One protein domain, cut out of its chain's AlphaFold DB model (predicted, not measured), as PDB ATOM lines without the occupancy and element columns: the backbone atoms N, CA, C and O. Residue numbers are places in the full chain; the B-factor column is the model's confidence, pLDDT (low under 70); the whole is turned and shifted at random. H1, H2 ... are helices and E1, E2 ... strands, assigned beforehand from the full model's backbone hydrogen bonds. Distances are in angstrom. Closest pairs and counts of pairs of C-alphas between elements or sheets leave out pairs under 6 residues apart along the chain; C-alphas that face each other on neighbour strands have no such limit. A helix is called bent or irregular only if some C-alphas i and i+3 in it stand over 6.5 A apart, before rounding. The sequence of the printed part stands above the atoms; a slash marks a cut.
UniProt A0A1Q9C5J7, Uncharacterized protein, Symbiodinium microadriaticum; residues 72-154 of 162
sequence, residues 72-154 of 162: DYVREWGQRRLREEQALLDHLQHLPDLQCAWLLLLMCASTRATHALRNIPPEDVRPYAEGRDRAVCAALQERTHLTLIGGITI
ATOM      1  N   ASP A  72     -14.298 121.716 110.487       95.06
ATOM      2  CA  ASP A  72     -14.497 121.136 109.152       95.06
ATOM      3  C   ASP A  72     -13.182 120.698 108.492       95.06
ATOM      4  O   ASP A  72     -13.148 119.640 107.865       95.06
ATOM      5  N   TYR A  73     -12.090 121.446 108.690       96.62
ATOM      6  CA  TYR A  73     -10.755 121.037 108.245       96.62
ATOM      7  C   TYR A  73     -10.300 119.762 108.966       96.62
ATOM      8  O   TYR A  73      -9.815 118.820 108.337       96.62
ATOM      9  N   VAL A  74     -10.506 119.688 110.287       96.38
ATOM     10  CA  VAL A  74     -10.194 118.487 111.081       96.38
ATOM     11  C   VAL A  74     -11.023 117.287 110.610       96.38
ATOM     12  O   VAL A  74     -10.495 116.178 110.494       96.38
ATOM     13  N   ARG A  75     -12.300 117.501 110.270       95.50
ATOM     14  CA  ARG A  75     -13.182 116.453 109.747       95.50
ATOM     15  C   ARG A  75     -12.723 115.947 108.380       95.50
ATOM     16  O   ARG A  75     -12.635 114.732 108.208       95.50
ATOM     17  N   GLU A  76     -12.398 116.835 107.440       96.31
ATOM     18  CA  GLU A  76     -11.883 116.435 106.120       96.31
ATOM     19  C   GLU A  76     -10.538 115.709 106.246       96.31
ATOM     20  O   GLU A  76     -10.327 114.656 105.637       96.31
ATOM     21  N   TRP A  77      -9.648 116.199 107.116       97.12
ATOM     22  CA  TRP A  77      -8.411 115.502 107.455       97.12
ATOM     23  C   TRP A  77      -8.688 114.083 107.969       97.12
ATOM     24  O   TRP A  77      -8.056 113.131 107.508       97.12
ATOM     25  N   GLY A  78      -9.663 113.919 108.869       96.06
ATOM     26  CA  GLY A  78     -10.062 112.619 109.406       96.06
ATOM     27  C   GLY A  78     -10.594 111.683 108.321       96.06
ATOM     28  O   GLY A  78     -10.201 110.519 108.258       96.06
ATOM     29  N   GLN A  79     -11.425 112.185 107.407       95.56
ATOM     30  CA  GLN A  79     -11.911 111.389 106.278       95.56
ATOM     31  C   GLN A  79     -10.779 110.944 105.351       95.56
ATOM     32  O   GLN A  79     -10.734 109.783 104.943       95.56
ATOM     33  N   ARG A  80      -9.829 111.835 105.044       95.06
ATOM     34  CA  ARG A  80      -8.643 111.480 104.259       95.06
ATOM     35  C   ARG A  80      -7.814 110.403 104.953       95.06
ATOM     36  O   ARG A  80      -7.412 109.446 104.298       95.06
ATOM     37  N   ARG A  81      -7.618 110.509 106.270       94.31
ATOM     38  CA  ARG A  81      -6.928 109.477 107.054       94.31
ATOM     39  C   ARG A  81      -7.634 108.132 107.004       94.31
ATOM     40  O   ARG A  81      -6.960 107.133 106.801       94.31
ATOM     41  N   LEU A  82      -8.961 108.092 107.115       94.88
ATOM     42  CA  LEU A  82      -9.707 106.838 106.962       94.88
ATOM     43  C   LEU A  82      -9.488 106.202 105.586       94.88
ATOM     44  O   LEU A  82      -9.294 104.994 105.510       94.88
ATOM     45  N   ARG A  83      -9.468 107.000 104.508       93.38
ATOM     46  CA  ARG A  83      -9.166 106.498 103.154       93.38
ATOM     47  C   ARG A  83      -7.751 105.910 103.070       93.38
ATOM     48  O   ARG A  83      -7.571 104.844 102.493       93.38
ATOM     49  N   GLU A  84      -6.764 106.578 103.668       90.69
ATOM     50  CA  GLU A  84      -5.380 106.084 103.752       90.69
ATOM     51  C   GLU A  84      -5.281 104.783 104.577       90.69
ATOM     52  O   GLU A  84      -4.567 103.857 104.194       90.69
ATOM     53  N   GLU A  85      -6.000 104.690 105.701       92.25
ATOM     54  CA  GLU A  85      -6.026 103.490 106.545       92.25
ATOM     55  C   GLU A  85      -6.754 102.320 105.876       92.25
ATOM     56  O   GLU A  85      -6.320 101.179 106.029       92.25
ATOM     57  N   GLN A  86      -7.805 102.579 105.093       92.25
ATOM     58  CA  GLN A  86      -8.533 101.532 104.377       92.25
ATOM     59  C   GLN A  86      -7.611 100.747 103.439       92.25
ATOM     60  O   GLN A  86      -7.646  99.523 103.448       92.25
ATOM     61  N   ALA A  87      -6.704 101.424 102.729       89.62
ATOM     62  CA  ALA A  87      -5.728 100.751 101.872       89.62
ATOM     63  C   ALA A  87      -4.841  99.760 102.653       89.62
ATOM     64  O   ALA A  87      -4.540  98.669 102.169       89.62
ATOM     65  N   LEU A  88      -4.447 100.100 103.889       87.75
ATOM     66  CA  LEU A  88      -3.727  99.167 104.759       87.75
ATOM     67  C   LEU A  88      -4.604  97.960 105.109       87.75
ATOM     68  O   LEU A  88      -4.118  96.834 105.039       87.75
ATOM     69  N   LEU A  89      -5.869  98.182 105.481       91.38
ATOM     70  CA  LEU A  89      -6.807  97.113 105.841       91.38
ATOM     71  C   LEU A  89      -7.080  96.161 104.670       91.38
ATOM     72  O   LEU A  89      -7.079  94.946 104.867       91.38
ATOM     73  N   ASP A  90      -7.214  96.690 103.457       91.12
ATOM     74  CA  ASP A  90      -7.388  95.896 102.239       91.12
ATOM     75  C   ASP A  90      -6.153  95.016 101.980       91.12
ATOM     76  O   ASP A  90      -6.255  93.829 101.660       91.12
ATOM     77  N   HIS A  91      -4.950  95.558 102.195       89.31
ATOM     78  CA  HIS A  91      -3.715  94.779 102.094       89.31
ATOM     79  C   HIS A  91      -3.601  93.691 103.154       89.31
ATOM     80  O   HIS A  91      -3.014  92.643 102.871       89.31
ATOM     81  N   LEU A  92      -4.177  93.889 104.345       88.75
ATOM     82  CA  LEU A  92      -4.181  92.835 105.349       88.75
ATOM     83  C   LEU A  92      -4.837  91.582 104.777       88.75
ATOM     84  O   LEU A  92      -4.233  90.527 104.915       88.75
ATOM     85  N   GLN A  93      -5.969  91.666 104.074       86.75
ATOM     86  CA  GLN A  93      -6.689  90.484 103.561       86.75
ATOM     87  C   GLN A  93      -5.831  89.528 102.719       86.75
ATOM     88  O   GLN A  93      -6.097  88.332 102.667       86.75
ATOM     89  N   HIS A  94      -4.756  90.032 102.120       88.94
ATOM     90  CA  HIS A  94      -3.865  89.272 101.250       88.94
ATOM     91  C   HIS A  94      -2.696  88.605 101.990       88.94
ATOM     92  O   HIS A  94      -1.916  87.867 101.388       88.94
ATOM     93  N   LEU A  95      -2.532  88.869 103.288       89.31
ATOM     94  CA  LEU A  95      -1.472  88.259 104.081       89.31
ATOM     95  C   LEU A  95      -1.795  86.780 104.369       89.31
ATOM     96  O   LEU A  95      -2.921  86.457 104.751       89.31
ATOM     97  N   PRO A  96      -0.804  85.880 104.280       85.38
ATOM     98  CA  PRO A  96      -1.034  84.444 104.423       85.38
ATOM     99  C   PRO A  96      -1.379  84.027 105.858       85.38
ATOM    100  O   PRO A  96      -2.068  83.033 106.059       85.38
ATOM    101  N   ASP A  97      -0.913  84.782 106.856       88.44
ATOM    102  CA  ASP A  97      -1.062  84.438 108.268       88.44
ATOM    103  C   ASP A  97      -1.843  85.501 109.050       88.44
ATOM    104  O   ASP A  97      -1.613  86.712 108.929       88.44
ATOM    105  N   LEU A  98      -2.767  85.013 109.879       88.38
ATOM    106  CA  LEU A  98      -3.617  85.832 110.732       88.38
ATOM    107  C   LEU A  98      -2.800  86.522 111.834       88.38
ATOM    108  O   LEU A  98      -3.069  87.681 112.136       88.38
ATOM    109  N   GLN A  99      -1.788  85.875 112.415       89.75
ATOM    110  CA  GLN A  99      -0.993  86.485 113.490       89.75
ATOM    111  C   GLN A  99      -0.201  87.694 112.978       89.75
ATOM    112  O   GLN A  99      -0.205  88.744 113.621       89.75
ATOM    113  N   CYS A 100       0.393  87.609 111.786       90.75
ATOM    114  CA  CYS A 100       1.041  88.743 111.123       90.75
ATOM    115  C   CYS A 100       0.074  89.918 110.916       90.75
ATOM    116  O   CYS A 100       0.439  91.072 111.141       90.75
ATOM    117  N   ALA A 101      -1.172  89.633 110.535       90.50
ATOM    118  CA  ALA A 101      -2.213  90.650 110.399       90.50
ATOM    119  C   ALA A 101      -2.498  91.384 111.703       90.50
ATOM    120  O   ALA A 101      -2.540  92.614 111.743       90.50
ATOM    121  N   TRP A 102      -2.687  90.607 112.770       89.88
ATOM    122  CA  TRP A 102      -2.946  91.121 114.105       89.88
ATOM    123  C   TRP A 102      -1.787  91.976 114.597       89.88
ATOM    124  O   TRP A 102      -2.018  93.052 115.143       89.88
ATOM    125  N   LEU A 103      -0.545  91.550 114.354       91.88
ATOM    126  CA  LEU A 103       0.641  92.326 114.704       91.88
ATOM    127  C   LEU A 103       0.694  93.662 113.952       91.88
ATOM    128  O   LEU A 103       0.959  94.687 114.575       91.88
ATOM    129  N   LEU A 104       0.391  93.692 112.652       91.25
ATOM    130  CA  LEU A 104       0.347  94.944 111.885       91.25
ATOM    131  C   LEU A 104      -0.779  95.875 112.356       91.25
ATOM    132  O   LEU A 104      -0.574  97.085 112.477       91.25
ATOM    133  N   LEU A 105      -1.949  95.329 112.688       91.12
ATOM    134  CA  LEU A 105      -3.041  96.107 113.274       91.12
ATOM    135  C   LEU A 105      -2.643  96.706 114.628       91.12
ATOM    136  O   LEU A 105      -2.814  97.907 114.848       91.12
ATOM    137  N   LEU A 106      -2.083  95.890 115.521       90.81
ATOM    138  CA  LEU A 106      -1.769  96.290 116.889       90.81
ATOM    139  C   LEU A 106      -0.568  97.237 116.962       90.81
ATOM    140  O   LEU A 106      -0.611  98.229 117.685       90.81
ATOM    141  N   MET A 107       0.491  96.959 116.204       90.94
ATOM    142  CA  MET A 107       1.761  97.677 116.328       90.94
ATOM    143  C   MET A 107       1.885  98.846 115.346       90.94
ATOM    144  O   MET A 107       2.582  99.816 115.645       90.94
ATOM    145  N   CYS A 108       1.193  98.805 114.200       88.19
ATOM    146  CA  CYS A 108       1.294  99.848 113.173       88.19
ATOM    147  C   CYS A 108       0.012 100.674 113.024       88.19
ATOM    148  O   CYS A 108       0.073 101.902 113.083       88.19
ATOM    149  N   ALA A 109      -1.151 100.045 112.836       90.38
ATOM    150  CA  ALA A 109      -2.395 100.792 112.621       90.38
ATOM    151  C   ALA A 109      -2.895 101.465 113.911       90.38
ATOM    152  O   ALA A 109      -3.349 102.609 113.892       90.38
ATOM    153  N   SER A 110      -2.804 100.779 115.054       91.25
ATOM    154  CA  SER A 110      -3.239 101.319 116.350       91.25
ATOM    155  C   SER A 110      -2.389 102.501 116.811       91.25
ATOM    156  O   SER A 110      -2.918 103.502 117.293       91.25
ATOM    157  N   THR A 111      -1.070 102.431 116.625       88.94
ATOM    158  CA  THR A 111      -0.144 103.491 117.050       88.94
ATOM    159  C   THR A 111      -0.357 104.781 116.255       88.94
ATOM    160  O   THR A 111      -0.402 105.861 116.846       88.94
ATOM    161  N   ARG A 112      -0.594 104.676 114.940       89.31
ATOM    162  CA  ARG A 112      -0.936 105.817 114.071       89.31
ATOM    163  C   ARG A 112      -2.256 106.476 114.472       89.31
ATOM    164  O   ARG A 112      -2.306 107.694 114.621       89.31
ATOM    165  N   ALA A 113      -3.293 105.684 114.726       92.88
ATOM    166  CA  ALA A 113      -4.571 106.219 115.181       92.88
ATOM    167  C   ALA A 113      -4.480 106.833 116.584       92.88
ATOM    168  O   ALA A 113      -5.011 107.914 116.819       92.88
ATOM    169  N   THR A 114      -3.741 106.202 117.498       93.94
ATOM    170  CA  THR A 114      -3.505 106.726 118.852       93.94
ATOM    171  C   THR A 114      -2.819 108.089 118.812       93.94
ATOM    172  O   THR A 114      -3.168 108.967 119.600       93.94
ATOM    173  N   HIS A 115      -1.881 108.302 117.884       92.75
ATOM    174  CA  HIS A 115      -1.272 109.615 117.683       92.75
ATOM    175  C   HIS A 115      -2.323 110.682 117.341       92.75
ATOM    176  O   HIS A 115      -2.312 111.755 117.935       92.75
ATOM    177  N   ALA A 116      -3.267 110.390 116.443       89.50
ATOM    178  CA  ALA A 116      -4.355 111.312 116.116       89.50
ATOM    179  C   ALA A 116      -5.277 111.571 117.321       89.50
ATOM    180  O   ALA A 116      -5.506 112.717 117.700       89.50
ATOM    181  N   LEU A 117      -5.751 110.500 117.962       93.69
ATOM    182  CA  LEU A 117      -6.737 110.555 119.047       93.69
ATOM    183  C   LEU A 117      -6.226 111.271 120.304       93.69
ATOM    184  O   LEU A 117      -7.023 111.778 121.083       93.69
ATOM    185  N   ARG A 118      -4.907 111.313 120.518       95.31
ATOM    186  CA  ARG A 118      -4.303 112.012 121.663       95.31
ATOM    187  C   ARG A 118      -4.135 113.513 121.459       95.31
ATOM    188  O   ARG A 118      -3.961 114.219 122.446       95.31
ATOM    189  N   ASN A 119      -4.132 113.984 120.216       94.31
ATOM    190  CA  ASN A 119      -3.757 115.361 119.886       94.31
ATOM    191  C   ASN A 119      -4.925 116.216 119.372       94.31
ATOM    192  O   ASN A 119      -4.750 117.415 119.177       94.31
ATOM    193  N   ILE A 120      -6.096 115.619 119.136       94.25
ATOM    194  CA  ILE A 120      -7.271 116.296 118.575       94.25
ATOM    195  C   ILE A 120      -8.404 116.266 119.614       94.25
ATOM    196  O   ILE A 120      -8.579 115.230 120.264       94.25
ATOM    197  N   PRO A 121      -9.189 117.351 119.772       91.94
ATOM    198  CA  PRO A 121     -10.371 117.344 120.628       91.94
ATOM    199  C   PRO A 121     -11.315 116.165 120.316       91.94
ATOM    200  O   PRO A 121     -11.574 115.884 119.138       91.94
ATOM    201  N   PRO A 122     -11.839 115.457 121.338       92.19
ATOM    202  CA  PRO A 122     -12.696 114.286 121.148       92.19
ATOM    203  C   PRO A 122     -13.921 114.543 120.262       92.19
ATOM    204  O   PRO A 122     -14.338 113.662 119.514       92.19
ATOM    205  N   GLU A 123     -14.508 115.734 120.340       93.19
ATOM    206  CA  GLU A 123     -15.648 116.169 119.537       93.19
ATOM    207  C   GLU A 123     -15.335 116.231 118.038       93.19
ATOM    208  O   GLU A 123     -16.153 115.788 117.229       93.19
ATOM    209  N   ASP A 124     -14.139 116.690 117.677       92.62
ATOM    210  CA  ASP A 124     -13.734 116.887 116.287       92.62
ATOM    211  C   ASP A 124     -13.243 115.581 115.648       92.62
ATOM    212  O   ASP A 124     -13.447 115.345 114.456       92.62
ATOM    213  N   VAL A 125     -12.633 114.692 116.442       94.38
ATOM    214  CA  VAL A 125     -12.081 113.411 115.966       94.38
ATOM    215  C   VAL A 125     -13.068 112.240 116.055       94.38
ATOM    216  O   VAL A 125     -12.809 111.171 115.503       94.38
ATOM    217  N   ARG A 126     -14.226 112.413 116.703       95.00
ATOM    218  CA  ARG A 126     -15.246 111.356 116.854       95.00
ATOM    219  C   ARG A 126     -15.641 110.676 115.535       95.00
ATOM    220  O   ARG A 126     -15.618 109.446 115.508       95.00
ATOM    221  N   PRO A 127     -15.930 111.401 114.431       94.81
ATOM    222  CA  PRO A 127     -16.300 110.750 113.172       94.81
ATOM    223  C   PRO A 127     -15.185 109.851 112.621       94.81
ATOM    224  O   PRO A 127     -15.460 108.794 112.055       94.81
ATOM    225  N   TYR A 128     -13.925 110.256 112.817       96.06
ATOM    226  CA  TYR A 128     -12.761 109.448 112.469       96.06
ATOM    227  C   TYR A 128     -12.685 108.187 113.338       96.06
ATOM    228  O   TYR A 128     -12.560 107.091 112.798       96.06
ATOM    229  N   ALA A 129     -12.813 108.321 114.662       95.94
ATOM    230  CA  ALA A 129     -12.740 107.195 115.592       95.94
ATOM    231  C   ALA A 129     -13.804 106.125 115.283       95.94
ATOM    232  O   ALA A 129     -13.477 104.957 115.088       95.94
ATOM    233  N   GLU A 130     -15.065 106.536 115.131       96.12
ATOM    234  CA  GLU A 130     -16.183 105.634 114.824       96.12
ATOM    235  C   GLU A 130     -16.077 105.011 113.424       96.12
ATOM    236  O   GLU A 130     -16.460 103.859 113.204       96.12
ATOM    237  N   GLY A 131     -15.590 105.774 112.440       96.06
ATOM    238  CA  GLY A 131     -15.321 105.256 111.098       96.06
ATOM    239  C   GLY A 131     -14.239 104.180 111.118       96.06
ATOM    240  O   GLY A 131     -14.404 103.119 110.516       96.06
ATOM    241  N   ARG A 132     -13.169 104.423 111.875       95.25
ATOM    242  CA  ARG A 132     -12.047 103.500 112.010       95.25
ATOM    243  C   ARG A 132     -12.449 102.213 112.716       95.25
ATOM    244  O   ARG A 132     -12.111 101.137 112.232       95.25
ATOM    245  N   ASP A 133     -13.173 102.304 113.828       94.56
ATOM    246  CA  ASP A 133     -13.610 101.121 114.574       94.56
ATOM    247  C   ASP A 133     -14.480 100.211 113.704       94.56
ATOM    248  O   ASP A 133     -14.290  98.994 113.694       94.56
ATOM    249  N   ARG A 134     -15.366 100.798 112.887       95.00
ATOM    250  CA  ARG A 134     -16.153 100.049 111.898       95.00
ATOM    251  C   ARG A 134     -15.274  99.386 110.839       95.00
ATOM    252  O   ARG A 134     -15.473  98.207 110.564       95.00
ATOM    253  N   ALA A 135     -14.307 100.109 110.276       93.75
ATOM    254  CA  ALA A 135     -13.417  99.581 109.241       93.75
ATOM    255  C   ALA A 135     -12.548  98.422 109.762       93.75
ATOM    256  O   ALA A 135     -12.460  97.371 109.127       93.75
ATOM    257  N   VAL A 136     -11.968  98.567 110.959       92.12
ATOM    258  CA  VAL A 136     -11.182  97.506 111.608       92.12
ATOM    259  C   VAL A 136     -12.059  96.296 111.933       92.12
ATOM    260  O   VAL A 136     -11.648  95.167 111.668       92.12
ATOM    261  N   CYS A 137     -13.270  96.510 112.462       89.81
ATOM    262  CA  CYS A 137     -14.217  95.420 112.708       89.81
ATOM    263  C   CYS A 137     -14.541  94.657 111.421       89.81
ATOM    264  O   CYS A 137     -14.447  93.432 111.414       89.81
ATOM    265  N   ALA A 138     -14.874  95.365 110.340       89.81
ATOM    266  CA  ALA A 138     -15.190  94.752 109.054       89.81
ATOM    267  C   ALA A 138     -14.011  93.927 108.513       89.81
ATOM    268  O   ALA A 138     -14.187  92.760 108.169       89.81
ATOM    269  N   ALA A 139     -12.796  94.484 108.539       88.75
ATOM    270  CA  ALA A 139     -11.597  93.790 108.074       88.75
ATOM    271  C   ALA A 139     -11.306  92.509 108.881       88.75
ATOM    272  O   ALA A 139     -10.919  91.483 108.318       88.75
ATOM    273  N   LEU A 140     -11.512  92.536 110.202       85.00
ATOM    274  CA  LEU A 140     -11.349  91.355 111.052       85.00
ATOM    275  C   LEU A 140     -12.438  90.304 110.808       85.00
ATOM    276  O   LEU A 140     -12.131  89.111 110.785       85.00
ATOM    277  N   GLN A 141     -13.692  90.723 110.628       85.62
ATOM    278  CA  GLN A 141     -14.811  89.822 110.336       85.62
ATOM    279  C   GLN A 141     -14.609  89.098 109.005       85.62
ATOM    280  O   GLN A 141     -14.732  87.875 108.951       85.62
ATOM    281  N   GLU A 142     -14.234  89.837 107.958       85.56
ATOM    282  CA  GLU A 142     -13.927  89.283 106.638       85.56
ATOM    283  C   GLU A 142     -12.831  88.223 106.733       85.56
ATOM    284  O   GLU A 142     -12.980  87.110 106.229       85.56
ATOM    285  N   ARG A 143     -11.770  88.531 107.479       80.69
ATOM    286  CA  ARG A 143     -10.601  87.665 107.558       80.69
ATOM    287  C   ARG A 143     -10.777  86.423 108.419       80.69
ATOM    288  O   ARG A 143     -10.145  85.398 108.180       80.69
ATOM    289  N   THR A 144     -11.560  86.531 109.483       81.25
ATOM    290  CA  THR A 144     -11.754  85.426 110.433       81.25
ATOM    291  C   THR A 144     -12.994  84.594 110.118       81.25
ATOM    292  O   THR A 144     -13.169  83.532 110.714       81.25
ATOM    293  N   HIS A 145     -13.853  85.068 109.208       70.81
ATOM    294  CA  HIS A 145     -15.205  84.549 108.976       70.81
ATOM    295  C   HIS A 145     -16.064  84.499 110.256       70.81
ATOM    296  O   HIS A 145     -17.014  83.720 110.355       70.81
ATOM    297  N   LEU A 146     -15.726  85.309 111.263       65.50
ATOM    298  CA  LEU A 146     -16.458  85.408 112.520       65.50
ATOM    299  C   LEU A 146     -17.381  86.617 112.474       65.50
ATOM    300  O   LEU A 146     -16.961  87.719 112.130       65.50
ATOM    301  N   THR A 147     -18.631  86.440 112.891       56.84
ATOM    302  CA  THR A 147     -19.511  87.577 113.168       56.84
ATOM    303  C   THR A 147     -19.264  88.032 114.603       56.84
ATOM    304  O   THR A 147     -19.594  87.325 115.553       56.84
ATOM    305  N   LEU A 148     -18.654  89.206 114.776       54.34
ATOM    306  CA  LEU A 148     -18.517  89.832 116.092       54.34
ATOM    307  C   LEU A 148     -19.858  90.470 116.476       54.34
ATOM    308  O   LEU A 148     -20.151  91.589 116.063       54.34
ATOM    309  N   ILE A 149     -20.670  89.759 117.260       46.28
ATOM    310  CA  ILE A 149     -21.834  90.324 117.955       46.28
ATOM    311  C   ILE A 149     -21.510  90.328 119.449       46.28
ATOM    312  O   ILE A 149     -21.317  89.274 120.049       46.28
ATOM    313  N   GLY A 150     -21.423  91.514 120.055       46.25
ATOM    314  CA  GLY A 150     -21.482  91.664 121.516       46.25
ATOM    315  C   GLY A 150     -20.450  90.874 122.335       46.25
ATOM    316  O   GLY A 150     -20.767  90.448 123.440       46.25
ATOM    317  N   GLY A 151     -19.233  90.661 121.822       45.94
ATOM    318  CA  GLY A 151     -18.144  90.038 122.587       45.94
ATOM    319  C   GLY A 151     -18.200  88.511 122.723       45.94
ATOM    320  O   GLY A 151     -17.375  87.955 123.445       45.94
ATOM    321  N   ILE A 152     -19.104  87.815 122.020       46.81
ATOM    322  CA  ILE A 152     -19.130  86.345 121.979       46.81
ATOM    323  C   ILE A 152     -18.996  85.868 120.531       46.81
ATOM    324  O   ILE A 152     -19.833  86.138 119.675       46.81
ATOM    325  N   THR A 153     -17.915  85.138 120.270       46.12
ATOM    326  CA  THR A 153     -17.615  84.519 118.979       46.12
ATOM    327  C   THR A 153     -18.487  83.284 118.760       46.12
ATOM    328  O   THR A 153     -18.310  82.283 119.452       46.12
ATOM    329  N   ILE A 154     -19.375  83.303 117.763       48.72
ATOM    330  CA  ILE A 154     -20.053  82.097 117.265       48.72
ATOM    331  C   ILE A 154     -19.529  81.820 115.855       48.72
ATOM    332  O   ILE A 154     -19.736  82.618 114.943       48.72
TER     333      ILE A 154
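Overview. This is residues 72 to 154 of the 162 residues of an uncharacterized protein of Symbiodinium microadriaticum (UniProt A0A1Q9C5J7). Three long helices, H1, H2 and H3, stand side by side in an up-and-down bundle, their centres making a triangle, with H1 and H3 packed together and H2 more loosely beside them. At one end of the bundle, by the last turns of H3, two very short strands, E1 and E2, make a small end piece. The printed part has 83 residues, with three named helices followed by two named strands, in the order H1, H2, H3, E1, E2; its class is mostly helix. It is compact, with a radius of gyration of the C-alphas of 13.6 A, and the C-alphas span 38 by 26 by 18 A.

Along the chain. H1 is residues 72 to 92, 30.4 A from first to last C-alpha, beginning with C-alpha 72 at (-14.497, 121.136, 109.152). H2 is residues 98 to 119, 30.9 A long, with a kink of 28 degrees near residue 112; it is neither bent nor irregular, but only just: C-alphas 106 and 109 are 6.2 A apart. H3 is residues 122 to 144, 30.8 A long, beginning with C-alpha 122 at (-12.696, 114.286, 121.148). It has a kink of 28 degrees near residue 129 and is irregular: C-alphas 124 and 127 are 7.3 A apart. E1 is residues 147 to 149, and E2 is residues 152 to 154, ending with C-alpha 154 at (-20.053, 82.097, 117.265).

Arrangement. H1, H2 and H3 form a bundle, up and down, each helix running against the one before it. H1 and H2 are close but not clearly touching, at a shallow tilt of 10 degrees, opposite ways; their closest C-alphas, of Leu 92 and Ala 101, are 5.8 A apart. H1 and H3 touch, the same way at a shallow tilt of 14 degrees, with the C-alphas of Gly 78 and Tyr 128 closest at 5.2 A. H2 and H3 are a helical hairpin that only just touches, with 3 pairs of C-alphas within 8 A; the closest, of Leu 117 and Val 125, are 6.8 A apart, and the tilt is a shallow 4 degrees, opposite ways. Of the O i to N i+4 pairs, 15 of 17 in H1, 15 of 18 in H2 and 17 of 19 in H3 are within hydrogen-bond range. The closest C-alphas of H3 and E1 are those of Gln 141 and Thr 147, 5.9 A apart. E1 and E2 meet only at a point. H3 and E2 are apart, and H1 and H2 are apart from both strands.

Size, cuts and confidence. The two C-alphas farthest apart, of Tyr 73 and Ile 154, are 41.0 A from each other. The printed part has no cut, and its four links are tight. The mean pLDDT of the printed part is 87.0; residues 146 to 154 are under 70.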